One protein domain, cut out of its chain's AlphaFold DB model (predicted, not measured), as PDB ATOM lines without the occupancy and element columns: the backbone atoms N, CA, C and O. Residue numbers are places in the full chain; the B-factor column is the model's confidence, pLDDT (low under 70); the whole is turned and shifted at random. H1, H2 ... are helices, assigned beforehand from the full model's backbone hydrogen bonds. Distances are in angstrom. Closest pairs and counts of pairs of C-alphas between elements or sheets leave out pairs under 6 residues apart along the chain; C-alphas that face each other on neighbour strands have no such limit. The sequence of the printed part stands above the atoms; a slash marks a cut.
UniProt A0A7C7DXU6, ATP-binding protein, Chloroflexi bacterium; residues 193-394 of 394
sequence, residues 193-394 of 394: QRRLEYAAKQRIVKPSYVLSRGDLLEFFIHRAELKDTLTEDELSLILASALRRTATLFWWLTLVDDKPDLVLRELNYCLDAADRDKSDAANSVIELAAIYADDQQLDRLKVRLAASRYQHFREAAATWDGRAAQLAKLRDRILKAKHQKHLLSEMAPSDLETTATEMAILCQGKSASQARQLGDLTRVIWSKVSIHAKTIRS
ATOM      1  N   GLN A 193     155.331 137.322 105.512       94.12
ATOM      2  CA  GLN A 193     154.716 138.546 104.993       94.12
ATOM      3  C   GLN A 193     155.060 138.777 103.513       94.12
ATOM      4  O   GLN A 193     154.164 138.892 102.687       94.12
ATOM      5  N   ARG A 194     156.339 138.734 103.121       89.62
ATOM      6  CA  ARG A 194     156.724 138.948 101.710       89.62
ATOM      7  C   ARG A 194     156.232 137.851 100.776       89.62
ATOM      8  O   ARG A 194     155.880 138.130  99.628       89.62
ATOM      9  N   ARG A 195     156.205 136.597 101.248       93.19
ATOM     10  CA  ARG A 195     155.616 135.481 100.489       93.19
ATOM     11  C   ARG A 195     154.141 135.742 100.210       93.19
ATOM     12  O   ARG A 195     153.693 135.527  99.083       93.19
ATOM     13  N   LEU A 196     153.411 136.231 101.207       95.94
ATOM     14  CA  LEU A 196     152.006 136.577 101.074       95.94
ATOM     15  C   LEU A 196     151.788 137.793 100.159       95.94
ATOM     16  O   LEU A 196     150.963 137.704  99.252       95.94
ATOM     17  N   GLU A 197     152.583 138.857 100.297       94.94
ATOM     18  CA  GLU A 197     152.541 140.033  99.411       94.94
ATOM     19  C   GLU A 197     152.746 139.642  97.942       94.94
ATOM     20  O   GLU A 197     152.018 140.075  97.044       94.94
ATOM     21  N   TYR A 198     153.745 138.794  97.672       93.06
ATOM     22  CA  TYR A 198     154.006 138.290  96.328       93.06
ATOM     23  C   TYR A 198     152.843 137.438  95.810       93.06
ATOM     24  O   TYR A 198     152.411 137.605  94.669       93.06
ATOM     25  N   ALA A 199     152.300 136.558  96.650       94.81
ATOM     26  CA  ALA A 199     151.150 135.731  96.316       94.81
ATOM     27  C   ALA A 199     149.897 136.581  96.011       94.81
ATOM     28  O   ALA A 199     149.166 136.286  95.062       94.81
ATOM     29  N   ALA A 200     149.677 137.675  96.748       95.88
ATOM     30  CA  ALA A 200     148.593 138.624  96.497       95.88
ATOM     31  C   ALA A 200     148.773 139.332  95.146       95.88
ATOM     32  O   ALA A 200     147.845 139.360  94.336       95.88
ATOM     33  N   LYS A 201     149.991 139.785  94.823       94.25
ATOM     34  CA  LYS A 201     150.318 140.346  93.497       94.25
ATOM     35  C   LYS A 201     150.087 139.342  92.365       94.25
ATOM     36  O   LYS A 201     149.553 139.705  91.318       94.25
ATOM     37  N   GLN A 202     150.431 138.071  92.576       92.88
ATOM     38  CA  GLN A 202     150.135 137.006  91.612       92.88
ATOM     39  C   GLN A 202     148.632 136.836  91.392       92.88
ATOM     40  O   GLN A 202     148.206 136.617  90.258       92.88
ATOM     41  N   ARG A 203     147.814 136.993  92.438       94.06
ATOM     42  CA  ARG A 203     146.356 136.952  92.307       94.06
ATOM     43  C   ARG A 203     145.796 138.108  91.480       94.06
ATOM     44  O   ARG A 203     144.861 137.884  90.720       94.06
ATOM     45  N   ILE A 204     146.382 139.302  91.555       89.25
ATOM     46  CA  ILE A 204     145.973 140.437  90.707       89.25
ATOM     47  C   ILE A 204     146.157 140.091  89.221       89.25
ATOM     48  O   ILE A 204     145.257 140.311  88.414       89.25
ATOM     49  N   VAL A 205     147.298 139.493  88.860       91.81
ATOM     50  CA  VAL A 205     147.596 139.083  87.472       91.81
ATOM     51  C   VAL A 205     146.778 137.856  87.058       91.81
ATOM     52  O   VAL A 205     146.316 137.750  85.921       91.81
ATOM     53  N   LYS A 206     146.589 136.913  87.981       91.75
ATOM     54  CA  LYS A 206     145.865 135.662  87.774       91.75
ATOM     55  C   LYS A 206     144.789 135.521  88.853       91.75
ATOM     56  O   LYS A 206     145.041 134.867  89.864       91.75
ATOM     57  N   PRO A 207     143.563 136.028  88.625       91.50
ATOM     58  CA  PRO A 207     142.504 136.026  89.639       91.50
ATOM     59  C   PRO A 207     142.218 134.655  90.264       91.50
ATOM     60  O   PRO A 207     141.893 134.565  91.447       91.50
ATOM     61  N   SER A 208     142.376 133.579  89.480       91.56
ATOM     62  CA  SER A 208     142.164 132.189  89.908       91.56
ATOM     63  C   SER A 208     143.274 131.619  90.796       91.56
ATOM     64  O   SER A 208     143.181 130.465  91.218       91.56
ATOM     65  N   TYR A 209     144.335 132.383  91.049       94.12
ATOM     66  CA  TYR A 209     145.408 131.990  91.946       94.12
ATOM     67  C   TYR A 209     144.898 131.922  93.390       94.12
ATOM     68  O   TYR A 209     144.282 132.856  93.901       94.12
ATOM     69  N   VAL A 210     145.172 130.792  94.036       95.69
ATOM     70  CA  VAL A 210     144.858 130.523  95.440       95.69
ATOM     71  C   VAL A 210     146.064 129.863  96.092       95.69
ATOM     72  O   VAL A 210     146.811 129.130  95.440       95.69
ATOM     73  N   LEU A 211     146.230 130.107  97.385       95.69
ATOM     74  CA  LEU A 211     147.272 129.513  98.208       95.69
ATOM     75  C   LEU A 211     147.070 128.003  98.331       95.69
ATOM     76  O   LEU A 211     145.937 127.504  98.411       95.69
ATOM     77  N   SER A 212     148.177 127.266  98.382       94.31
ATOM     78  CA  SER A 212     148.130 125.835  98.656       94.31
ATOM     79  C   SER A 212     147.739 125.569 100.117       94.31
ATOM     80  O   SER A 212     147.710 126.461 100.968       94.31
ATOM     81  N   ARG A 213     147.458 124.301 100.444       94.12
ATOM     82  CA  ARG A 213     147.254 123.886 101.844       94.12
ATOM     83  C   ARG A 213     148.487 124.177 102.703       94.12
ATOM     84  O   ARG A 213     148.320 124.546 103.859       94.12
ATOM     85  N   GLY A 214     149.687 123.975 102.154       94.94
ATOM     86  CA  GLY A 214     150.940 124.227 102.864       94.94
ATOM     87  C   GLY A 214     151.088 125.704 103.206       94.94
ATOM     88  O   GLY A 214     151.274 126.030 104.371       94.94
ATOM     89  N   ASP A 215     150.873 126.576 102.220       95.88
ATOM     90  CA  ASP A 215     150.983 128.029 102.398       95.88
ATOM     91  C   ASP A 215     149.980 128.555 103.433       95.88
ATOM     92  O   ASP A 215     150.338 129.334 104.309       95.88
ATOM     93  N   LEU A 216     148.724 128.091 103.393       97.06
ATOM     94  CA  LEU A 216     147.716 128.498 104.381       97.06
ATOM     95  C   LEU A 216     148.054 128.060 105.807       97.06
ATOM     96  O   LEU A 216     147.748 128.794 106.744       97.06
ATOM     97  N   LEU A 217     148.615 126.861 105.983       96.81
ATOM     98  CA  LEU A 217     149.041 126.389 107.302       96.81
ATOM     99  C   LEU A 217     150.268 127.159 107.779       96.81
ATOM    100  O   LEU A 217     150.320 127.529 108.943       96.81
ATOM    101  N   GLU A 218     151.208 127.444 106.885       95.75
ATOM    102  CA  GLU A 218     152.390 128.252 107.172       95.75
ATOM    103  C   GLU A 218     152.005 129.662 107.641       95.75
ATOM    104  O   GLU A 218     152.389 130.085 108.729       95.75
ATOM    105  N   PHE A 219     151.175 130.376 106.874       97.31
ATOM    106  CA  PHE A 219     150.703 131.704 107.274       97.31
ATOM    107  C   PHE A 219     149.888 131.659 108.561       97.31
ATOM    108  O   PHE A 219     149.951 132.583 109.364       97.31
ATOM    109  N   PHE A 220     149.160 130.569 108.798       97.81
ATOM    110  CA  PHE A 220     148.459 130.376 110.057       97.81
ATOM    111  C   PHE A 220     149.421 130.147 111.234       97.81
ATOM    112  O   PHE A 220     149.197 130.672 112.320       97.81
ATOM    113  N   ILE A 221     150.515 129.408 111.062       96.75
ATOM    114  CA  ILE A 221     151.528 129.231 112.114       96.75
ATOM    115  C   ILE A 221     152.162 130.585 112.470       96.75
ATOM    116  O   ILE A 221     152.262 130.915 113.650       96.75
ATOM    117  N   HIS A 222     152.457 131.414 111.466       96.50
ATOM    118  CA  HIS A 222     153.045 132.752 111.626       96.50
ATOM    119  C   HIS A 222     152.021 133.887 111.793       96.50
ATOM    120  O   HIS A 222     152.348 135.066 111.673       96.50
ATOM    121  N   ARG A 223     150.758 133.568 112.086       96.44
ATOM    122  CA  ARG A 223     149.653 134.541 112.067       96.44
ATOM    123  C   ARG A 223     149.811 135.719 113.031       96.44
ATOM    124  O   ARG A 223     149.290 136.793 112.754       96.44
ATOM    125  N   ALA A 224     150.522 135.526 114.143       94.38
ATOM    126  CA  ALA A 224     150.803 136.593 115.103       94.38
ATOM    127  C   ALA A 224     151.700 137.691 114.506       94.38
ATOM    128  O   ALA A 224     151.526 138.855 114.843       94.38
ATOM    129  N   GLU A 225     152.611 137.330 113.597       94.12
ATOM    130  CA  GLU A 225     153.486 138.274 112.888       94.12
ATOM    131  C   GLU A 225     152.741 139.018 111.771       94.12
ATOM    132  O   GLU A 225     153.093 140.144 111.440       94.12
ATOM    133  N   LEU A 226     151.714 138.386 111.189       94.38
ATOM    134  CA  LEU A 226     150.972 138.915 110.040       94.38
ATOM    135  C   LEU A 226     149.813 139.832 110.441       94.38
ATOM    136  O   LEU A 226     149.487 140.762 109.715       94.38
ATOM    137  N   LYS A 227     149.144 139.549 111.565       89.44
ATOM    138  CA  LYS A 227     147.813 140.088 111.894       89.44
ATOM    139  C   LYS A 227     147.662 141.601 111.682       89.44
ATOM    140  O   LYS A 227     146.627 142.026 111.175       89.44
ATOM    141  N   ASP A 228     148.672 142.381 112.051       91.25
ATOM    142  CA  ASP A 228     148.604 143.844 112.047       91.25
ATOM    143  C   ASP A 228     149.144 144.484 110.752       91.25
ATOM    144  O   ASP A 228     149.085 145.703 110.596       91.25
ATOM    145  N   THR A 229     149.651 143.682 109.807       93.81
ATOM    146  CA  THR A 229     150.260 144.155 108.549       93.81
ATOM    147  C   THR A 229     149.477 143.774 107.297       93.81
ATOM    148  O   THR A 229     149.819 144.233 106.209       93.81
ATOM    149  N   LEU A 230     148.426 142.960 107.428       97.12
ATOM    150  CA  LEU A 230     147.671 142.449 106.287       97.12
ATOM    151  C   LEU A 230     146.861 143.541 105.579       97.12
ATOM    152  O   LEU A 230     145.967 144.174 106.146       97.12
ATOM    153  N   THR A 231     147.123 143.686 104.288       97.31
ATOM    154  CA  THR A 231     146.330 144.491 103.359       97.31
ATOM    155  C   THR A 231     145.017 143.793 102.984       97.31
ATOM    156  O   THR A 231     144.827 142.591 103.196       97.31
ATOM    157  N   GLU A 232     144.081 144.536 102.387       97.44
ATOM    158  CA  GLU A 232     142.809 143.962 101.927       97.44
ATOM    159  C   GLU A 232     143.004 142.899 100.831       97.44
ATOM    160  O   GLU A 232     142.303 141.888 100.834       97.44
ATOM    161  N   ASP A 233     143.980 143.081  99.938       97.62
ATOM    162  CA  ASP A 233     144.286 142.127  98.865       97.62
ATOM    163  C   ASP A 233     144.845 140.806  99.416       97.62
ATOM    164  O   ASP A 233     144.492 139.717  98.949       97.62
ATOM    165  N   GLU A 234     145.679 140.879 100.453       98.12
ATOM    166  CA  GLU A 234     146.215 139.702 101.139       98.12
ATOM    167  C   GLU A 234     145.123 138.961 101.912       98.12
ATOM    168  O   GLU A 234     145.018 137.735 101.809       98.12
ATOM    169  N   LEU A 235     144.256 139.691 102.624       98.12
ATOM    170  CA  LEU A 235     143.084 139.116 103.289       98.12
ATOM    171  C   LEU A 235     142.138 138.468 102.277       98.12
ATOM    172  O   LEU A 235     141.687 137.345 102.496       98.12
ATOM    173  N   SER A 236     141.887 139.125 101.143       97.94
ATOM    174  CA  SER A 236     141.111 138.566 100.035       97.94
ATOM    175  C   SER A 236     141.712 137.238  99.572       97.94
ATOM    176  O   SER A 236     140.992 136.235  99.507       97.94
ATOM    177  N   LEU A 237     143.022 137.184  99.279       98.06
ATOM    178  CA  LEU A 237     143.727 135.956  98.879       98.06
ATOM    179  C   LEU A 237     143.607 134.846  99.925       98.06
ATOM    180  O   LEU A 237     143.289 133.704  99.568       98.06
ATOM    181  N   ILE A 238     143.842 135.163 101.197       98.19
ATOM    182  CA  ILE A 238     143.729 134.207 102.298       98.19
ATOM    183  C   ILE A 238     142.306 133.652 102.377       98.19
ATOM    184  O   ILE A 238     142.137 132.433 102.382       98.19
ATOM    185  N   LEU A 239     141.284 134.513 102.372       98.00
ATOM    186  CA  LEU A 239     139.880 134.106 102.460       98.00
ATOM    187  C   LEU A 239     139.468 133.231 101.280       98.00
ATOM    188  O   LEU A 239     138.914 132.150 101.486       98.00
ATOM    189  N   ALA A 240     139.793 133.629 100.049       97.06
ATOM    190  CA  ALA A 240     139.511 132.814  98.871       97.06
ATOM    191  C   ALA A 240     140.149 131.428  98.974       97.06
ATOM    192  O   ALA A 240     139.531 130.411  98.646       97.06
ATOM    193  N   SER A 241     141.388 131.372  99.446       97.31
ATOM    194  CA  SER A 241     142.118 130.117  99.579       97.31
ATOM    195  C   SER A 241     141.544 129.250 100.703       97.31
ATOM    196  O   SER A 241     141.381 128.041 100.525       97.31
ATOM    197  N   ALA A 242     141.185 129.857 101.835       97.38
ATOM    198  CA  ALA A 242     140.646 129.175 103.007       97.38
ATOM    199  C   ALA A 242     139.191 128.718 102.821       97.38
ATOM    200  O   ALA A 242     138.801 127.700 103.388       97.38
ATOM    201  N   LEU A 243     138.405 129.380 101.963       97.00
ATOM    202  CA  LEU A 243     137.087 128.888 101.539       97.00
ATOM    203  C   LEU A 243     137.179 127.488 100.929       97.00
ATOM    204  O   LEU A 243     136.306 126.662 101.153       97.00
ATOM    205  N   ARG A 244     138.260 127.202 100.199       94.94
ATOM    206  CA  ARG A 244     138.517 125.895  99.571       94.94
ATOM    207  C   ARG A 244     139.177 124.905 100.528       94.94
ATOM    208  O   ARG A 244     139.210 123.713 100.257       94.94
ATOM    209  N   ARG A 245     139.742 125.396 101.634       94.56
ATOM    210  CA  ARG A 245     140.547 124.636 102.599       94.56
ATOM    211  C   ARG A 245     140.218 125.105 104.007       94.56
ATOM    212  O   ARG A 245     140.934 125.898 104.614       94.56
ATOM    213  N   THR A 246     139.123 124.582 104.539       96.00
ATOM    214  CA  THR A 246     138.398 125.177 105.671       96.00
ATOM    215  C   THR A 246     139.110 125.096 107.025       96.00
ATOM    216  O   THR A 246     138.545 125.525 108.026       96.00
ATOM    217  N   ALA A 247     140.304 124.500 107.096       97.25
ATOM    218  CA  ALA A 247     141.009 124.236 108.351       97.25
ATOM    219  C   ALA A 247     141.313 125.525 109.133       97.25
ATOM    220  O   ALA A 247     141.166 125.556 110.351       97.25
ATOM    221  N   THR A 248     141.689 126.593 108.429       97.88
ATOM    222  CA  THR A 248     142.075 127.880 109.033       97.88
ATOM    223  C   THR A 248     141.061 128.996 108.771       97.88
ATOM    224  O   THR A 248     141.196 130.084 109.323       97.88
ATOM    225  N   LEU A 249     140.015 128.724 107.978       98.12
ATOM    226  CA  LEU A 249     139.031 129.706 107.502       98.12
ATOM    227  C   LEU A 249     138.457 130.577 108.618       98.12
ATOM    228  O   LEU A 249     138.499 131.798 108.526       98.12
ATOM    229  N   PHE A 250     137.943 129.959 109.680       98.06
ATOM    230  CA  PHE A 250     137.252 130.698 110.734       98.06
ATOM    231  C   PHE A 250     138.182 131.583 111.558       98.06
ATOM    232  O   PHE A 250     137.755 132.628 112.036       98.06
ATOM    233  N   TRP A 251     139.464 131.237 111.667       97.88
ATOM    234  CA  TRP A 251     140.415 132.128 112.319       97.88
ATOM    235  C   TRP A 251     140.662 133.377 111.476       97.88
ATOM    236  O   TRP A 251     140.596 134.482 112.001       97.88
ATOM    237  N   TRP A 252     140.842 133.232 110.159       97.94
ATOM    238  CA  TRP A 252     140.997 134.386 109.266       97.94
ATOM    239  C   TRP A 252     139.760 135.290 109.255       97.94
ATOM    240  O   TRP A 252     139.901 136.504 109.157       97.94
ATOM    241  N   LEU A 253     138.561 134.729 109.455       97.50
ATOM    242  CA  LEU A 253     137.336 135.520 109.628       97.50
ATOM    243  C   LEU A 253     137.359 136.423 110.865       97.50
ATOM    244  O   LEU A 253     136.670 137.435 110.872       97.50
ATOM    245  N   THR A 254     138.165 136.118 111.887       96.75
ATOM    246  CA  THR A 254     138.326 137.028 113.036       96.75
ATOM    247  C   THR A 254     139.007 138.343 112.661       96.75
ATOM    248  O   THR A 254     138.841 139.323 113.380       96.75
ATOM    249  N   LEU A 255     139.743 138.380 111.543       96.69
ATOM    250  CA  LEU A 255     140.449 139.572 111.059       96.69
ATOM    251  C   LEU A 255     139.607 140.446 110.120       96.69
ATOM    252  O   LEU A 255     140.031 141.540 109.761       96.69
ATOM    253  N   VAL A 256     138.452 139.947 109.680       96.69
ATOM    254  CA  VAL A 256     137.567 140.619 108.711       96.69
ATOM    255  C   VAL A 256     136.125 140.668 109.200       96.69
ATOM    256  O   VAL A 256     135.200 140.853 108.411       96.69
ATOM    257  N   ASP A 257     135.912 140.469 110.500       93.12
ATOM    258  CA  ASP A 257     134.576 140.439 111.089       93.12
ATOM    259  C   ASP A 257     133.861 141.794 110.964       93.12
ATOM    260  O   ASP A 257     132.638 141.843 110.909       93.12
ATOM    261  N   ASP A 258     134.622 142.882 110.857       94.56
ATOM    262  CA  ASP A 258     134.172 144.249 110.588       94.56
ATOM    263  C   ASP A 258     134.045 144.576 109.085       94.56
ATOM    264  O   ASP A 258     133.635 145.679 108.728       94.56
ATOM    265  N   LYS A 259     134.372 143.628 108.194       96.69
ATOM    266  CA  LYS A 259     134.392 143.797 106.728       96.69
ATOM    267  C   LYS A 259     133.500 142.761 106.024       96.69
ATOM    268  O   LYS A 259     133.997 141.970 105.213       96.69
ATOM    269  N   PRO A 260     132.177 142.750 106.276       96.44
ATOM    270  CA  PRO A 260     131.261 141.782 105.662       96.44
ATOM    271  C   PRO A 260     131.296 141.822 104.126       96.44
ATOM    272  O   PRO A 260     131.249 140.772 103.484       96.44
ATOM    273  N   ASP A 261     131.474 143.004 103.529       97.69
ATOM    274  CA  ASP A 261     131.546 143.170 102.073       97.69
ATOM    275  C   ASP A 261     132.717 142.407 101.441       97.69
ATOM    276  O   ASP A 261     132.568 141.823 100.365       97.69
ATOM    277  N   LEU A 262     133.867 142.346 102.124       97.81
ATOM    278  CA  LEU A 262     135.024 141.571 101.675       97.81
ATOM    279  C   LEU A 262     134.692 140.076 101.647       97.81
ATOM    280  O   LEU A 262     134.957 139.400 100.652       97.81
ATOM    281  N   VAL A 263     134.060 139.561 102.707       98.12
ATOM    282  CA  VAL A 263     133.638 138.155 102.776       98.12
ATOM    283  C   VAL A 263     132.651 137.849 101.650       98.12
ATOM    284  O   VAL A 263     132.856 136.902 100.892       98.12
ATOM    285  N   LEU A 264     131.617 138.677 101.479       98.06
ATOM    286  CA  LEU A 264     130.601 138.503 100.439       98.06
ATOM    287  C   LEU A 264     131.186 138.574  99.024       98.06
ATOM    288  O   LEU A 264     130.779 137.795  98.154       98.06
ATOM    289  N   ARG A 265     132.162 139.455  98.783       97.62
ATOM    290  CA  ARG A 265     132.904 139.523  97.517       97.62
ATOM    291  C   ARG A 265     133.608 138.199  97.224       97.62
ATOM    292  O   ARG A 265     133.430 137.650  96.134       97.62
ATOM    293  N   GLU A 266     134.326 137.642  98.197       97.69
ATOM    294  CA  GLU A 266     135.032 136.366  98.027       97.69
ATOM    295  C   GLU A 266     134.085 135.164  97.887       97.69
ATOM    296  O   GLU A 266     134.382 134.242  97.122       97.69
ATOM    297  N   LEU A 267     132.915 135.178  98.542       97.69
ATOM    298  CA  LEU A 267     131.875 134.162  98.338       97.69
ATOM    299  C   LEU A 267     131.372 134.161  96.892       97.69
ATOM    300  O   LEU A 267     131.340 133.113  96.247       97.69
ATOM    301  N   ASN A 268     131.026 135.337  96.363       96.94
ATOM    302  CA  ASN A 268     130.584 135.481  94.977       96.94
ATOM    303  C   ASN A 268     131.690 135.067  93.994       96.94
ATOM    304  O   ASN A 268     131.413 134.334  93.044       96.94
ATOM    305  N   TYR A 269     132.937 135.471  94.255       95.38
ATOM    306  CA  TYR A 269     134.093 135.085  93.447       95.38
ATOM    307  C   TYR A 269     134.315 133.564  93.440       95.38
ATOM    308  O   TYR A 269     134.586 132.967  92.395       95.38
ATOM    309  N   CYS A 270     134.172 132.905  94.594       95.81
ATOM    310  CA  CYS A 270     134.330 131.458  94.726       95.81
ATOM    311  C   CYS A 270     133.362 130.679  93.820       95.81
ATOM    312  O   CYS A 270     133.743 129.655  93.241       95.81
ATOM    313  N   LEU A 271     132.138 131.179  93.630       95.06
ATOM    314  CA  LEU A 271     131.158 130.562  92.733       95.06
ATOM    315  C   LEU A 271     131.606 130.615  91.266       95.06
ATOM    316  O   LEU A 271     131.536 129.591  90.580       95.06
ATOM    317  N   ASP A 272     132.157 131.747  90.819       93.69
ATOM    318  CA  ASP A 272     132.565 131.967  89.420       93.69
ATOM    319  C   ASP A 272     133.927 131.376  89.059       93.69
ATOM    320  O   ASP A 272     134.190 131.077  87.893       93.69
ATOM    321  N   ALA A 273     134.812 131.204  90.041       91.69
ATOM    322  CA  ALA A 273     136.191 130.818  89.781       91.69
ATOM    323  C   ALA A 273     136.291 129.495  88.992       91.69
ATOM    324  O   ALA A 273     135.539 128.548  89.217       91.69
ATOM    325  N   ALA A 274     137.226 129.397  88.051       87.88
ATOM    326  CA  ALA A 274     137.337 128.216  87.192       87.88
ATOM    327  C   ALA A 274     138.133 127.053  87.820       87.88
ATOM    328  O   ALA A 274     138.328 126.028  87.164       87.88
ATOM    329  N   ASP A 275     138.610 127.194  89.059       85.56
ATOM    330  CA  ASP A 275     139.470 126.208  89.706       85.56
ATOM    331  C   ASP A 275     138.730 124.898  90.042       85.56
ATOM    332  O   ASP A 275     137.497 124.836  90.107       85.56
ATOM    333  N   ARG A 276     139.502 123.809  90.167       76.19
ATOM    334  CA  ARG A 276     138.978 122.449  90.383       76.19
ATOM    335  C   ARG A 276     138.671 122.143  91.853       76.19
ATOM    336  O   ARG A 276     137.946 121.190  92.119       76.19
ATOM    337  N   ASP A 277     139.212 122.916  92.789       81.25
ATOM    338  CA  ASP A 277     139.244 122.570  94.211       81.25
ATOM    339  C   ASP A 277     138.083 123.214  94.980       81.25
ATOM    340  O   ASP A 277     138.260 124.168  95.734       81.25
ATOM    341  N   LYS A 278     136.861 122.737  94.713       84.56
ATOM    342  CA  LYS A 278     135.621 123.355  95.219       84.56
ATOM    343  C   LYS A 278     134.736 122.450  96.077       84.56
ATOM    344  O   LYS A 278     133.755 122.935  96.638       84.56
ATOM    345  N   SER A 279     135.074 121.166  96.219       85.50
ATOM    346  CA  SER A 279     134.257 120.220  96.997       85.50
ATOM    347  C   SER A 279     134.058 120.684  98.439       85.50
ATOM    348  O   SER A 279     132.937 120.656  98.940       85.50
ATOM    349  N   ASP A 280     135.119 121.188  99.067       86.62
ATOM    350  CA  ASP A 280     135.074 121.665 100.452       86.62
ATOM    351  C   ASP A 280     134.454 123.068 100.558       86.62
ATOM    352  O   ASP A 280     133.833 123.406 101.569       86.62
ATOM    353  N   ALA A 281     134.540 123.860  99.484       93.94
ATOM    354  CA  ALA A 281     134.016 125.221  99.445       93.94
ATOM    355  C   ALA A 281     132.489 125.283  99.518       93.94
ATOM    356  O   ALA A 281     131.955 126.267 100.018       93.94
ATOM    357  N   ALA A 282     131.775 124.249  99.063       94.00
ATOM    358  CA  ALA A 282     130.312 124.260  99.006       94.00
ATOM    359  C   ALA A 282     129.679 124.535 100.373       94.00
ATOM    360  O   ALA A 282     128.864 125.445 100.528       94.00
ATOM    361  N   ASN A 283     130.126 123.783 101.376       92.94
ATOM    362  CA  ASN A 283     129.617 123.899 102.734       92.94
ATOM    363  C   ASN A 283     130.026 125.229 103.367       92.94
ATOM    364  O   ASN A 283     129.204 125.872 104.011       92.94
ATOM    365  N   SER A 284     131.270 125.667 103.155       95.69
ATOM    366  CA  SER A 284     131.750 126.934 103.706       95.69
ATOM    367  C   SER A 284     131.075 128.149 103.088       95.69
ATOM    368  O   SER A 284     130.727 129.064 103.821       95.69
ATOM    369  N   VAL A 285     130.822 128.159 101.778       97.19
ATOM    370  CA  VAL A 285     130.118 129.273 101.127       97.19
ATOM    371  C   VAL A 285     128.729 129.453 101.727       97.19
ATOM    372  O   VAL A 285     128.340 130.567 102.060       97.19
ATOM    373  N   ILE A 286     128.010 128.351 101.913       95.81
ATOM    374  CA  ILE A 286     126.677 128.348 102.506       95.81
ATOM    375  C   ILE A 286     126.704 128.766 103.982       95.81
ATOM    376  O   ILE A 286     125.901 129.593 104.414       95.81
ATOM    377  N   GLU A 287     127.637 128.205 104.753       96.25
ATOM    378  CA  GLU A 287     127.829 128.521 106.169       96.25
ATOM    379  C   GLU A 287     128.122 130.015 106.362       96.25
ATOM    380  O   GLU A 287     127.484 130.649 107.194       96.25
ATOM    381  N   LEU A 288     129.005 130.605 105.549       97.62
ATOM    382  CA  LEU A 288     129.341 132.027 105.643       97.62
ATOM    383  C   LEU A 288     128.265 132.946 105.064       97.62
ATOM    384  O   LEU A 288     128.033 134.016 105.621       97.62
ATOM    385  N   ALA A 289     127.563 132.539 104.004       97.75
ATOM    386  CA  ALA A 289     126.416 133.289 103.498       97.75
ATOM    387  C   ALA A 289     125.314 133.404 104.564       97.75
ATOM    388  O   ALA A 289     124.686 134.448 104.693       97.75
ATOM    389  N   ALA A 290     125.117 132.364 105.382       97.19
ATOM    390  CA  ALA A 290     124.175 132.403 106.499       97.19
ATOM    391  C   ALA A 290     124.535 133.458 107.559       97.19
ATOM    392  O   ALA A 290     123.636 133.979 108.214       97.19
ATOM    393  N   ILE A 291     125.833 133.728 107.740       96.88
ATOM    394  CA  ILE A 291     126.376 134.623 108.769       96.88
ATOM    395  C   ILE A 291     126.417 136.071 108.274       96.88
ATOM    396  O   ILE A 291     125.995 136.967 108.999       96.88
ATOM    397  N   TYR A 292     126.937 136.293 107.063       97.12
ATOM    398  CA  TYR A 292     127.323 137.624 106.583       97.12
ATOM    399  C   TYR A 292     126.374 138.224 105.541       97.12
ATOM    400  O   TYR A 292     126.381 139.438 105.364       97.12
ATOM    401  N   ALA A 293     125.586 137.415 104.825       97.50
ATOM    402  CA  ALA A 293     124.696 137.931 103.787       97.50
ATOM    403  C   ALA A 293     123.364 138.380 104.390       97.50
ATOM    404  O   ALA A 293     122.814 137.683 105.246       97.50
ATOM    405  N   ASP A 294     122.798 139.479 103.889       97.06
ATOM    406  CA  ASP A 294     121.385 139.800 104.111       97.06
ATOM    407  C   ASP A 294     120.461 138.803 103.373       97.06
ATOM    408  O   ASP A 294     120.920 137.902 102.665       97.06
ATOM    409  N   ASP A 295     119.145 138.893 103.585       96.50
ATOM    410  CA  ASP A 295     118.183 137.960 102.971       96.50
ATOM    411  C   ASP A 295     118.214 137.996 101.437       96.50
ATOM    412  O   ASP A 295     118.188 136.950 100.786       96.50
ATOM    413  N   GLN A 296     118.355 139.184 100.846       97.19
ATOM    414  CA  GLN A 296     118.378 139.351  99.398       97.19
ATOM    415  C   GLN A 296     119.660 138.769  98.786       97.19
ATOM    416  O   GLN A 296     119.622 138.091  97.756       97.19
ATOM    417  N   GLN A 297     120.808 139.039  99.400       97.50
ATOM    418  CA  GLN A 297     122.110 138.522  98.994       97.50
ATOM    419  C   GLN A 297     122.170 136.999  99.135       97.50
ATOM    420  O   GLN A 297     122.663 136.317  98.232       97.50
ATOM    421  N   LEU A 298     121.629 136.458 100.229       97.12
ATOM    422  CA  LEU A 298     121.548 135.023 100.473       97.12
ATOM    423  C   LEU A 298     120.705 134.316  99.405       97.12
ATOM    424  O   LEU A 298     121.138 133.299  98.859       97.12
ATOM    425  N   ASP A 299     119.545 134.867  99.044       95.62
ATOM    426  CA  ASP A 299     118.709 134.309  97.977       95.62
ATOM    427  C   ASP A 299     119.415 134.332  96.616       95.62
ATOM    428  O   ASP A 299     119.394 133.335  95.887       95.62
ATOM    429  N   ARG A 300     120.130 135.417  96.292       96.94
ATOM    430  CA  ARG A 300     120.954 135.480  95.070       96.94
ATOM    431  C   ARG A 300     122.052 134.414  95.071       96.94
ATOM    432  O   ARG A 300     122.230 133.727  94.064       96.94
ATOM    433  N   LEU A 301     122.771 134.243  96.181       96.94
ATOM    434  CA  LEU A 301     123.816 133.220  96.311       96.94
ATOM    435  C   LEU A 301     123.247 131.806  96.142       96.94
ATOM    436  O   LEU A 301     123.851 130.991  95.444       96.94
ATOM    437  N   LYS A 302     122.063 131.525  96.696       96.44
ATOM    438  CA  LYS A 302     121.376 130.235  96.523       96.44
ATOM    439  C   LYS A 302     121.031 129.948  95.066       96.44
ATOM    440  O   LYS A 302     121.317 128.853  94.586       96.44
ATOM    441  N   VAL A 303     120.464 130.924  94.349       97.06
ATOM    442  CA  VAL A 303     120.157 130.780  92.914       97.06
ATOM    443  C   VAL A 303     121.429 130.463  92.127       97.06
ATOM    444  O   VAL A 303     121.441 129.555  91.296       97.06
ATOM    445  N   ARG A 304     122.532 131.152  92.431       97.31
ATOM    446  CA  ARG A 304     123.825 130.917  91.773       97.31
ATOM    447  C   ARG A 304     124.429 129.551  92.102       97.31
ATOM    448  O   ARG A 304     124.944 128.893  91.202       97.31
ATOM    449  N   LEU A 305     124.349 129.102  93.356       96.38
ATOM    450  CA  LEU A 305     124.779 127.757  93.758       96.38
ATOM    451  C   LEU A 305     123.982 126.672  93.015       96.38
ATOM    452  O   LEU A 305     124.579 125.741  92.478       96.38
ATOM    453  N   ALA A 306     122.657 126.826  92.916       97.19
ATOM    454  CA  ALA A 306     121.782 125.899  92.197       97.19
ATOM    455  C   ALA A 306     122.059 125.863  90.681       97.19
ATOM    456  O   ALA A 306     121.966 124.805  90.058       97.19
ATOM    457  N   ALA A 307     122.451 126.998  90.093       96.94
ATOM    458  CA  ALA A 307     122.827 127.114  88.682       96.94
ATOM    459  C   ALA A 307     124.287 126.709  88.386       96.94
ATOM    460  O   ALA A 307     124.712 126.704  87.229       96.94
ATOM    461  N   SER A 308     125.077 126.383  89.410       96.00
ATOM    462  CA  SER A 308     126.493 126.061  89.253       96.00
ATOM    463  C   SER A 308     126.721 124.826  88.377       96.00
ATOM    464  O   SER A 308     126.027 123.814  88.482       96.00
ATOM    465  N   ARG A 309     127.797 124.852  87.580       94.62
ATOM    466  CA  ARG A 309     128.288 123.668  86.852       94.62
ATOM    467  C   ARG A 309     128.844 122.571  87.772       94.62
ATOM    468  O   ARG A 309     129.045 121.445  87.328       94.62
ATOM    469  N   TYR A 310     129.139 122.903  89.027       95.00
ATOM    470  CA  TYR A 310     129.748 121.996  89.993       95.00
ATOM    471  C   TYR A 310     128.681 121.271  90.822       95.00
ATOM    472  O   TYR A 310     127.870 121.910  91.492       95.00
ATOM    473  N   GLN A 311     128.711 119.935  90.817       95.25
ATOM    474  CA  GLN A 311     127.714 119.092  91.489       95.25
ATOM    475  C   GLN A 311     127.565 119.405  92.986       95.25
ATOM    476  O   GLN A 311     126.444 119.610  93.438       95.25
ATOM    477  N   HIS A 312     128.671 119.540  93.722       95.31
ATOM    478  CA  HIS A 312     128.650 119.827  95.161       95.31
ATOM    479  C   HIS A 312     127.987 121.173  95.505       95.31
ATOM    480  O   HIS A 312     127.353 121.282  96.545       95.31
ATOM    481  N   PHE A 313     128.070 122.194  94.639       96.56
ATOM    482  CA  PHE A 313     127.341 123.455  94.853       96.56
ATOM    483  C   PHE A 313     125.833 123.284  94.658       96.56
ATOM    484  O   PHE A 313     125.056 123.824  95.443       96.56
ATOM    485  N   ARG A 314     125.418 122.491  93.664       97.19
ATOM    486  CA  ARG A 314     123.997 122.189  93.443       97.19
ATOM    487  C   ARG A 314     123.408 121.363  94.583       97.19
ATOM    488  O   ARG A 314     122.313 121.661  95.040       97.19
ATOM    489  N   GLU A 315     124.144 120.367  95.068       96.75
ATOM    490  CA  GLU A 315     123.749 119.551  96.224       96.75
ATOM    491  C   GLU A 315     123.643 120.394  97.497       96.75
ATOM    492  O   GLU A 315     122.653 120.302  98.224       96.75
ATOM    493  N   ALA A 316     124.621 121.266  97.739       95.62
ATOM    494  CA  ALA A 316     124.606 122.164  98.883       95.62
ATOM    495  C   ALA A 316     123.407 123.138  98.822       95.62
ATOM    496  O   ALA A 316     122.738 123.352  99.828       95.62
ATOM    497  N   ALA A 317     123.063 123.659  97.637       96.56
ATOM    498  CA  ALA A 317     121.847 124.457  97.449       96.56
ATOM    499  C   ALA A 317     120.553 123.655  97.676       96.56
ATOM    500  O   ALA A 317     119.609 124.179  98.258       96.56
ATOM    501  N   ALA A 318     120.504 122.398  97.226       97.00
ATOM    502  CA  ALA A 318     119.330 121.532  97.362       97.00
ATOM    503  C   ALA A 318     119.069 121.096  98.814       97.00
ATOM    504  O   ALA A 318     117.928 120.868  99.195       97.00
ATOM    505  N   THR A 319     120.131 120.991  99.616       96.00
ATOM    506  CA  THR A 319     120.096 120.596 101.040       96.00
ATOM    507  C   THR A 319     120.016 121.786 102.000       96.00
ATOM    508  O   THR A 319     120.172 121.636 103.214       96.00
ATOM    509  N   TRP A 320     119.803 122.991 101.469       95.12
ATOM    510  CA  TRP A 320     119.685 124.200 102.266       95.12
ATOM    511  C   TRP A 320     118.306 124.306 102.929       95.12
ATOM    512  O   TRP A 320     117.307 124.595 102.271       95.12
ATOM    513  N   ASP A 321     118.282 124.190 104.257       96.31
ATOM    514  CA  ASP A 321     117.055 124.199 105.071       96.31
ATOM    515  C   ASP A 321     116.692 125.592 105.637       96.31
ATOM    516  O   ASP A 321     115.864 125.716 106.541       96.31
ATOM    517  N   GLY A 322     117.333 126.663 105.155       96.38
ATOM    518  CA  GLY A 322     117.135 128.032 105.651       96.38
ATOM    519  C   GLY A 322     118.239 128.537 106.589       96.38
ATOM    520  O   GLY A 322     119.009 127.761 107.158       96.38
ATOM    521  N   ARG A 323     118.308 129.870 106.772       96.88
ATOM    522  CA  ARG A 323     119.362 130.528 107.575       96.88
ATOM    523  C   ARG A 323     119.363 130.019 109.017       96.88
ATOM    524  O   ARG A 323     120.413 129.637 109.520       96.88
ATOM    525  N   ALA A 324     118.195 129.951 109.657       96.44
ATOM    526  CA  ALA A 324     118.071 129.489 111.040       96.44
ATOM    527  C   ALA A 324     118.597 128.054 111.230       96.44
ATOM    528  O   ALA A 324     119.357 127.794 112.161       96.44
ATOM    529  N   ALA A 325     118.261 127.140 110.314       96.94
ATOM    530  CA  ALA A 325     118.745 125.763 110.355       96.94
ATOM    531  C   ALA A 325     120.268 125.686 110.164       96.94
ATOM    532  O   ALA A 325     120.938 124.935 110.873       96.94
ATOM    533  N   GLN A 326     120.838 126.492 109.261       96.56
ATOM    534  CA  GLN A 326     122.287 126.533 109.074       96.56
ATOM    535  C   GLN A 326     123.019 127.097 110.296       96.56
ATOM    536  O   GLN A 326     124.022 126.526 110.725       96.56
ATOM    537  N   LEU A 327     122.517 128.188 110.878       96.44
ATOM    538  CA  LEU A 327     123.098 128.772 112.088       96.44
ATOM    539  C   LEU A 327     123.003 127.801 113.274       96.44
ATOM    540  O   LEU A 327     123.962 127.675 114.033       96.44
ATOM    541  N   ALA A 328     121.909 127.040 113.389       96.44
ATOM    542  CA  ALA A 328     121.774 125.977 114.383       96.44
ATOM    543  C   ALA A 328     122.795 124.844 114.166       96.44
ATOM    544  O   ALA A 328     123.441 124.419 115.124       96.44
ATOM    545  N   LYS A 329     123.005 124.394 112.916       96.69
ATOM    546  CA  LYS A 329     124.047 123.405 112.569       96.69
ATOM    547  C   LYS A 329     125.444 123.910 112.959       96.69
ATOM    548  O   LYS A 329     126.216 123.165 113.557       96.69
ATOM    549  N   LEU A 330     125.765 125.172 112.668       96.12
ATOM    550  CA  LEU A 330     127.041 125.789 113.054       96.12
ATOM    551  C   LEU A 330     127.195 125.878 114.583       96.12
ATOM    552  O   LEU A 330     128.237 125.486 115.112       96.12
ATOM    553  N   ARG A 331     126.157 126.327 115.302       96.38
ATOM    554  CA  ARG A 331     126.138 126.375 116.775       96.38
ATOM    555  C   ARG A 331     126.402 124.996 117.376       96.38
ATOM    556  O   ARG A 331     127.243 124.872 118.262       96.38
ATOM    557  N   ASP A 332     125.737 123.959 116.869       97.12
ATOM    558  CA  ASP A 332     125.913 122.582 117.337       97.12
ATOM    559  C   ASP A 332     127.350 122.086 117.136       97.12
ATOM    560  O   ASP A 332     127.952 121.526 118.054       97.12
ATOM    561  N   ARG A 333     127.942 122.368 115.966       96.31
ATOM    562  CA  ARG A 333     129.347 122.039 115.681       96.31
ATOM    563  C   ARG A 333     130.307 122.730 116.646       96.31
ATOM    564  O   ARG A 333     131.221 122.077 117.133       96.31
ATOM    565  N   ILE A 334     130.085 124.009 116.956       96.31
ATOM    566  CA  ILE A 334     130.903 124.764 117.920       96.31
ATOM    567  C   ILE A 334     130.796 124.153 119.324       96.31
ATOM    568  O   ILE A 334     131.815 123.937 119.976       96.31
ATOM    569  N   LEU A 335     129.578 123.863 119.793       95.94
ATOM    570  CA  LEU A 335     129.341 123.372 121.156       95.94
ATOM    571  C   LEU A 335     129.792 121.920 121.364       95.94
ATOM    572  O   LEU A 335     130.156 121.551 122.476       95.94
ATOM    573  N   LYS A 336     129.768 121.087 120.318       97.44
ATOM    574  CA  LYS A 336     130.154 119.669 120.398       97.44
ATOM    575  C   LYS A 336     131.608 119.397 120.010       97.44
ATOM    576  O   LYS A 336     132.042 118.249 120.124       97.44
ATOM    577  N   ALA A 337     132.355 120.402 119.549       97.38
ATOM    578  CA  ALA A 337     133.742 120.231 119.135       97.38
ATOM    579  C   ALA A 337     134.626 119.788 120.314       97.38
ATOM    580  O   ALA A 337     134.614 120.394 121.388       97.38
ATOM    581  N   LYS A 338     135.406 118.719 120.107       97.44
ATOM    582  CA  LYS A 338     136.277 118.126 121.129       97.44
ATOM    583  C   LYS A 338     137.705 117.954 120.630       97.44
ATOM    584  O   LYS A 338     137.916 117.538 119.493       97.44
ATOM    585  N   HIS A 339     138.669 118.153 121.522       96.25
ATOM    586  CA  HIS A 339     140.065 117.764 121.333       96.25
ATOM    587  C   HIS A 339     140.535 116.985 122.562       96.25
ATOM    588  O   HIS A 339     140.287 117.397 123.688       96.25
ATOM    589  N   GLN A 340     141.136 115.808 122.355       94.50
ATOM    590  CA  GLN A 340     141.594 114.926 123.444       94.50
ATOM    591  C   GLN A 340     140.532 114.678 124.542       94.50
ATOM    592  O   GLN A 340     140.841 114.635 125.723       94.50
ATOM    593  N   LYS A 341     139.264 114.484 124.142       95.62
ATOM    594  CA  LYS A 341     138.076 114.311 125.016       95.62
ATOM    595  C   LYS A 341     137.590 115.571 125.752       95.62
ATOM    596  O   LYS A 341     136.492 115.518 126.300       95.62
ATOM    597  N   HIS A 342     138.314 116.684 125.699       96.44
ATOM    598  CA  HIS A 342     137.881 117.966 126.258       96.44
ATOM    599  C   HIS A 342     137.012 118.734 125.263       96.44
ATOM    600  O   HIS A 342     137.277 118.708 124.058       96.44
ATOM    601  N   LEU A 343     135.967 119.405 125.753       97.62
ATOM    602  CA  LEU A 343     135.159 120.313 124.944       97.62
ATOM    603  C   LEU A 343     135.956 121.588 124.667       97.62
ATOM    604  O   LEU A 343     136.367 122.291 125.587       97.62
ATOM    605  N   LEU A 344     136.137 121.916 123.390       97.31
ATOM    606  CA  LEU A 344     136.890 123.106 122.986       97.31
ATOM    607  C   LEU A 344     136.213 124.397 123.471       97.31
ATOM    608  O   LEU A 344     136.877 125.380 123.790       97.31
ATOM    609  N   SER A 345     134.882 124.410 123.576       96.12
ATOM    610  CA  SER A 345     134.125 125.563 124.079       96.12
ATOM    611  C   SER A 345     134.481 125.948 125.522       96.12
ATOM    612  O   SER A 345     134.367 127.125 125.873       96.12
ATOM    613  N   GLU A 346     134.945 124.993 126.331       96.81
ATOM    614  CA  GLU A 346     135.282 125.172 127.752       96.81
ATOM    615  C   GLU A 346     136.728 125.643 127.974       96.81
ATOM    616  O   GLU A 346     137.049 126.152 129.043       96.81
ATOM    617  N   MET A 347     137.592 125.533 126.962       97.44
ATOM    618  CA  MET A 347     139.000 125.932 127.064       97.44
ATOM    619  C   MET A 347     139.168 127.457 127.123       97.44
ATOM    620  O   MET A 347     138.392 128.216 126.517       97.44
ATOM    621  N   ALA A 348     140.214 127.915 127.816       96.62
ATOM    622  CA  ALA A 348     140.586 129.324 127.827       96.62
ATOM    623  C   ALA A 348     141.041 129.778 126.421       96.62
ATOM    624  O   ALA A 348     141.579 128.972 125.658       96.62
ATOM    625  N   PRO A 349     140.853 131.059 126.044       96.06
ATOM    626  CA  PRO A 349     141.280 131.558 124.734       96.06
ATOM    627  C   PRO A 349     142.769 131.328 124.423       96.06
ATOM    628  O   PRO A 349     143.100 130.964 123.298       96.06
ATOM    629  N   SER A 350     143.655 131.475 125.414       96.00
ATOM    630  CA  SER A 350     145.097 131.217 125.273       96.00
ATOM    631  C   SER A 350     145.417 129.756 124.948       96.00
ATOM    632  O   SER A 350     146.293 129.477 124.126       96.00
ATOM    633  N   ASP A 351     144.680 128.824 125.553       97.06
ATOM    634  CA  ASP A 351     144.878 127.389 125.345       97.06
ATOM    635  C   ASP A 351     144.409 126.987 123.946       97.06
ATOM    636  O   ASP A 351     145.075 126.209 123.265       97.06
ATOM    637  N   LEU A 352     143.294 127.571 123.485       97.44
ATOM    638  CA  LEU A 352     142.784 127.372 122.129       97.44
ATOM    639  C   LEU A 352     143.790 127.837 121.069       97.44
ATOM    640  O   LEU A 352     144.018 127.113 120.103       97.44
ATOM    641  N   GLU A 353     144.406 129.009 121.249       96.81
ATOM    642  CA  GLU A 353     145.421 129.529 120.323       96.81
ATOM    643  C   GLU A 353     146.685 128.658 120.302       96.81
ATOM    644  O   GLU A 353     147.199 128.343 119.225       96.81
ATOM    645  N   THR A 354     147.147 128.213 121.476       97.06
ATOM    646  CA  THR A 354     148.289 127.290 121.597       97.06
ATOM    647  C   THR A 354     147.994 125.963 120.894       97.06
ATOM    648  O   THR A 354     148.738 125.556 120.000       97.06
ATOM    649  N   THR A 355     146.846 125.345 121.200       97.31
ATOM    650  CA  THR A 355     146.405 124.085 120.576       97.31
ATOM    651  C   THR A 355     146.245 124.239 119.061       97.31
ATOM    652  O   THR A 355     146.587 123.333 118.302       97.31
ATOM    653  N   ALA A 356     145.766 125.391 118.582       97.44
ATOM    654  CA  ALA A 356     145.598 125.627 117.152       97.44
ATOM    655  C   ALA A 356     146.940 125.678 116.419       97.44
ATOM    656  O   ALA A 356     147.063 125.085 115.345       97.44
ATOM    657  N   THR A 357     147.953 126.326 117.003       96.94
ATOM    658  CA  THR A 357     149.315 126.347 116.451       96.94
ATOM    659  C   THR A 357     149.907 124.939 116.386       96.94
ATOM    660  O   THR A 357     150.374 124.522 115.327       96.94
ATOM    661  N   GLU A 358     149.823 124.169 117.474       95.94
ATOM    662  CA  GLU A 358     150.321 122.788 117.523       95.94
ATOM    663  C   GLU A 358     149.634 121.896 116.478       95.94
ATOM    664  O   GLU A 358     150.286 121.172 115.720       95.94
ATOM    665  N   MET A 359     148.307 121.988 116.374       96.25
ATOM    666  CA  MET A 359     147.540 121.236 115.384       96.25
ATOM    667  C   MET A 359     147.870 121.648 113.949       96.25
ATOM    668  O   MET A 359     147.884 120.786 113.068       96.25
ATOM    669  N   ALA A 360     148.141 122.929 113.690       96.44
ATOM    670  CA  ALA A 360     148.545 123.402 112.370       96.44
ATOM    671  C   ALA A 360     149.906 122.831 111.944       96.44
ATOM    672  O   ALA A 360     150.023 122.365 110.808       96.44
ATOM    673  N   ILE A 361     150.879 122.770 112.863       94.56
ATOM    674  CA  ILE A 361     152.184 122.124 112.640       94.56
ATOM    675  C   ILE A 361     151.982 120.643 112.295       94.56
ATOM    676  O   ILE A 361     152.461 120.165 111.268       94.56
ATOM    677  N   LEU A 362     151.182 119.916 113.082       93.38
ATOM    678  CA  LEU A 362     150.881 118.504 112.809       93.38
ATOM    679  C   LEU A 362     150.162 118.303 111.463       93.38
ATOM    680  O   LEU A 362     150.433 117.341 110.740       93.38
ATOM    681  N   CYS A 363     149.279 119.231 111.078       93.44
ATOM    682  CA  CYS A 363     148.537 119.183 109.816       93.44
ATOM    683  C   CYS A 363     149.420 119.288 108.565       93.44
ATOM    684  O   CYS A 363     148.936 118.921 107.481       93.44
ATOM    685  N   GLN A 364     150.672 119.750 108.682       89.75
ATOM    686  CA  GLN A 364     151.640 119.730 107.581       89.75
ATOM    687  C   GLN A 364     151.924 118.284 107.116       89.75
ATOM    688  O   GLN A 364     152.144 118.049 105.928       89.75
ATOM    689  N   GLY A 365     151.751 117.286 107.995       79.69
ATOM    690  CA  GLY A 365     151.875 115.845 107.714       79.69
ATOM    691  C   GLY A 365     150.721 115.191 106.925       79.69
ATOM    692  O   GLY A 365     150.593 113.970 106.929       79.69
ATOM    693  N   LYS A 366     149.867 115.969 106.240       76.38
ATOM    694  CA  LYS A 366     148.781 115.518 105.329       76.38
ATOM    695  C   LYS A 366     147.587 114.751 105.934       76.38
ATOM    696  O   LYS A 366     146.740 114.287 105.171       76.38
ATOM    697  N   SER A 367     147.391 114.679 107.252       89.19
ATOM    698  CA  SER A 367     146.170 114.049 107.800       89.19
ATOM    699  C   SER A 367     144.914 114.888 107.514       89.19
ATOM    700  O   SER A 367     144.851 116.073 107.849       89.19
ATOM    701  N   ALA A 368     143.892 114.287 106.892       90.00
ATOM    702  CA  ALA A 368     142.592 114.933 106.677       90.00
ATOM    703  C   ALA A 368     141.791 115.068 107.984       90.00
ATOM    704  O   ALA A 368     141.073 116.047 108.171       90.00
ATOM    705  N   SER A 369     141.939 114.108 108.904       94.31
ATOM    706  CA  SER A 369     141.270 114.135 110.211       94.31
ATOM    707  C   SER A 369     141.746 115.320 111.056       94.31
ATOM    708  O   SER A 369     140.928 116.088 111.557       94.31
ATOM    709  N   GLN A 370     143.066 115.540 111.120       94.69
ATOM    710  CA  GLN A 370     143.642 116.673 111.852       94.69
ATOM    711  C   GLN A 370     143.192 118.019 111.264       94.69
ATOM    712  O   GLN A 370     142.839 118.921 112.015       94.69
ATOM    713  N   ALA A 371     143.110 118.135 109.932       94.88
ATOM    714  CA  ALA A 371     142.634 119.355 109.278       94.88
ATOM    715  C   ALA A 371     141.166 119.672 109.615       94.88
ATOM    716  O   ALA A 371     140.819 120.838 109.807       94.88
ATOM    717  N   ARG A 372     140.304 118.648 109.728       95.69
ATOM    718  CA  ARG A 372     138.914 118.831 110.181       95.69
ATOM    719  C   ARG A 372     138.856 119.286 111.634       95.69
ATOM    720  O   ARG A 372     138.164 120.255 111.918       95.69
ATOM    721  N   GLN A 373     139.618 118.642 112.520       96.69
ATOM    722  CA  GLN A 373     139.680 119.036 113.928       96.69
ATOM    723  C   GLN A 373     140.199 120.475 114.087       96.69
ATOM    724  O   GLN A 373     139.655 121.225 114.891       96.69
ATOM    725  N   LEU A 374     141.199 120.886 113.296       97.75
ATOM    726  CA  LEU A 374     141.684 122.270 113.273       97.75
ATOM    727  C   LEU A 374     140.584 123.231 112.791       97.75
ATOM    728  O   LEU A 374     140.399 124.295 113.372       97.75
ATOM    729  N   GLY A 375     139.798 122.833 111.787       97.38
ATOM    730  CA  GLY A 375     138.631 123.591 111.330       97.38
ATOM    731  C   GLY A 375     137.526 123.737 112.381       97.38
ATOM    732  O   GLY A 375     136.853 124.766 112.425       97.38
ATOM    733  N   ASP A 376     137.302 122.733 113.228       97.62
ATOM    734  CA  ASP A 376     136.345 122.839 114.337       97.62
ATOM    735  C   ASP A 376     136.910 123.723 115.466       97.62
ATOM    736  O   ASP A 376     136.197 124.563 116.015       97.62
ATOM    737  N   LEU A 377     138.211 123.620 115.753       98.00
ATOM    738  CA  LEU A 377     138.903 124.478 116.715       98.00
ATOM    739  C   LEU A 377     138.870 125.959 116.313       98.00
ATOM    740  O   LEU A 377     138.520 126.811 117.130       98.00
ATOM    741  N   THR A 378     139.160 126.280 115.050       98.00
ATOM    742  CA  THR A 378     139.122 127.669 114.570       98.00
ATOM    743  C   THR A 378     137.704 128.245 114.550       98.00
ATOM    744  O   THR A 378     137.543 129.432 114.830       98.00
ATOM    745  N   ARG A 379     136.656 127.426 114.339       97.69
ATOM    746  CA  ARG A 379     135.248 127.834 114.550       97.69
ATOM    747  C   ARG A 379     134.974 128.225 116.001       97.69
ATOM    748  O   ARG A 379     134.304 129.227 116.254       97.69
ATOM    749  N   VAL A 380     135.491 127.454 116.960       97.62
ATOM    750  CA  VAL A 380     135.334 127.761 118.389       97.62
ATOM    751  C   VAL A 380     136.035 129.070 118.739       97.62
ATOM    752  O   VAL A 380     135.407 129.919 119.377       97.62
ATOM    753  N   ILE A 381     137.274 129.275 118.274       97.00
ATOM    754  CA  ILE A 381     138.016 130.537 118.455       97.00
ATOM    755  C   ILE A 381     137.220 131.710 117.883       97.00
ATOM    756  O   ILE A 381     136.908 132.649 118.617       97.00
ATOM    757  N   TRP A 382     136.804 131.618 116.616       97.12
ATOM    758  CA  TRP A 382     135.991 132.644 115.961       97.12
ATOM    759  C   TRP A 382     134.753 132.991 116.773       97.12
ATOM    760  O   TRP A 382     134.491 134.161 117.044       97.12
ATOM    761  N   SER A 383     134.044 131.972 117.263       96.19
ATOM    762  CA  SER A 383     132.824 132.200 118.022       96.19
ATOM    763  C   SER A 383     133.043 132.949 119.342       96.19
ATOM    764  O   SER A 383     132.104 133.552 119.856       96.19
ATOM    765  N   LYS A 384     134.257 132.903 119.922       95.06
ATOM    766  CA  LYS A 384     134.605 133.630 121.159       95.06
ATOM    767  C   LYS A 384     134.898 135.110 120.911       95.06
ATOM    768  O   LYS A 384     134.740 135.888 121.848       95.06
ATOM    769  N   VAL A 385     135.302 135.485 119.698       93.25
ATOM    770  CA  VAL A 385     135.825 136.828 119.396       93.25
ATOM    771  C   VAL A 385     134.888 137.631 118.488       93.25
ATOM    772  O   VAL A 385     134.740 138.832 118.694       93.25
ATOM    773  N   SER A 386     134.223 136.982 117.529       91.81
ATOM    774  CA  SER A 386     133.379 137.646 116.526       91.81
ATOM    775  C   SER A 386     132.116 138.271 117.129       91.81
ATOM    776  O   SER A 386     131.437 137.684 117.976       91.81
ATOM    777  N   ILE A 387     131.779 139.466 116.645       84.38
ATOM    778  CA  ILE A 387     130.537 140.186 116.925       84.38
ATOM    779  C   ILE A 387     129.357 139.411 116.333       84.38
ATOM    780  O   ILE A 387     128.382 139.159 117.042       84.38
ATOM    781  N   HIS A 388     129.474 138.957 115.082       86.12
ATOM    782  CA  HIS A 388     128.446 138.164 114.402       86.12
ATOM    783  C   HIS A 388     128.170 136.837 115.121       86.12
ATOM    784  O   HIS A 388     127.028 136.377 115.185       86.12
ATOM    785  N   ALA A 389     129.192 136.240 115.737       79.19
ATOM    786  CA  ALA A 389     129.027 135.003 116.488       79.19
ATOM    787  C   ALA A 389     128.264 135.161 117.812       79.19
ATOM    788  O   ALA A 389     127.688 134.181 118.294       79.19
ATOM    789  N   LYS A 390     128.220 136.363 118.407       82.19
ATOM    790  CA  LYS A 390     127.466 136.596 119.653       82.19
ATOM    791  C   LYS A 390     125.979 136.300 119.462       82.19
ATOM    792  O   LYS A 390     125.394 135.634 120.311       82.19
ATOM    793  N   THR A 391     125.421 136.682 118.315       78.69
ATOM    794  CA  THR A 391     124.024 136.416 117.928       78.69
ATOM    795  C   THR A 391     123.737 134.926 117.721       78.69
ATOM    796  O   THR A 391     122.615 134.477 117.907       78.69
ATOM    797  N   ILE A 392     124.747 134.134 117.347       79.19
ATOM    798  CA  ILE A 392     124.606 132.681 117.142       79.19
ATOM    799  C   ILE A 392     124.641 131.926 118.481       79.19
ATOM    800  O   ILE A 392     124.093 130.828 118.600       79.19
ATOM    801  N   ARG A 393     125.313 132.491 119.494       70.81
ATOM    802  CA  ARG A 393     125.466 131.879 120.823       70.81
ATOM    803  C   ARG A 393     124.276 132.089 121.743       70.81
ATOM    804  O   ARG A 393     124.016 131.192 122.545       70.81
ATOM    805  N   SER A 394     123.625 133.250 121.661       67.81
ATOM    806  CA  SER A 394     122.306 133.473 122.264       67.81
ATOM    807  C   SER A 394     121.324 132.512 121.613       67.81
ATOM    808  O   SER A 394     120.830 131.588 122.300       67.81
TER     809      SER A 394
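AT A GLANCE: This is residues 193 to 394 of the 394 residues of the protein "ATP-binding protein" of Chloroflexi bacterium (UniProt A0A7C7DXU6). Helices stand round the short helix H5, which lies near the middle of a rounded whole: the hairpin of H11 and H12 is on one side, and H6, H7 and H8 fold back and forth on the other, with H9 packed on H7 and H8. H4 packs on H5, H6 and H7 and is crossed by H1, while at the end opposite H1 the helix H10 spans from H7 to H12, with H13 packed on it. The printed part has 202 residues with thirteen named helices, H1 to H13 in chain order, and no named strand; its class is all helix. It is compact, with a radius of gyration of the C-alphas of 16.1 A, and spans 42 by 41 by 31 A.

IN THESE COORDINATES: The longest helix is H12, residues 368 to 385, 26.2 A from C-alpha 368 at (142.592, 114.933, 106.677) to C-alpha 385 at (135.825, 136.828, 119.396). Before it comes H11, residues 349 to 363, 20.7 A, and after it H13, residues 387 to 393. The short H5 is residues 249 to 253. H10, residues 323 to 336, measures 20.0 A. H6 is residues 260 to 272, 19.0 A; H7 is residues 281 to 292, 15.8 A; H8 is residues 295 to 306, 16.6 A; H9 is residues 311 to 318. H4, residues 232 to 244, measures 18.7 A. H1, residues 193 to 205, measures 18.9 A and begins at C-alpha 193, (154.716, 138.546, 104.993). H2 is residues 213 to 221 and H3 residues 223 to 226.

HOW THE PARTS SIT: H12 and H11 form a helical hairpin at a shallow tilt of 22 degrees, opposite ways; their closest C-alphas, of Cys 363 and Gln 370, are 5.9 A apart. With residues 375 to 382 alone H12 touches H5, closest at the C-alphas of Trp 251 and Thr 378, 5.2 A. H10 touches H12 about perpendicular, at 74 degrees, with the C-alphas of Ile 334 and Val 380 closest at 5.4 A. H12 and H13 touch only at the corner, with the C-alphas of Ser 383 and Ala 389 closest at 5.0 A. H4 and H7 are the hubs, touching five helices each; their closest C-alphas, of Arg 244 and Ala 281, are 4.6 A apart. H6, H7 and H8 form an up and down bundle, each helix running against the one before; H7 and H8 only just touch, with 3 pairs of C-alphas within 8 A, the closest those of Ala 289 and Leu 298 at 6.0 A. H8 and H9 form a hairpin at a steep tilt of 42 degrees, closest at the C-alphas of Ala 306 and Arg 314, 4.5 A. H1 touches residues 233 to 237 of H4, about perpendicular at 83 degrees, with the C-alphas of Ala 200 and Glu 234 closest at 5.3 A. H2 touches H11 at a shallow tilt of 32 degrees, opposite ways, with the C-alphas of Ile 221 and Thr 357 closest at 5.7 A. H3 touches no helix but is near H2; the C-alphas of Phe 219 and Leu 226 are closest at 7.7 A. Every O i to N i+4 pair is within hydrogen-bond range in H1, H2, H5, H6, H8, H9, H10, H11 and H12; H4 has 8 of 9, H7 7 of 8 and H13 1 of 3, beside 3 of 4 O i to N i+3 pairs in H13, and H3 is too short for an O i to N i+4 pair.

THE WHOLE: The two C-alphas farthest apart, those of Val 205 and Lys 341, are 46.0 A apart. The printed part has no cut and ends at residue 394, the chain's last. The link from H10 to H11, residues 337 to 348, is long; within it residues 338 to 339 pair with residues 342 to 343, antiparallel. The mean pLDDT of the printed part is 94.6, and residue 394 alone is under 70.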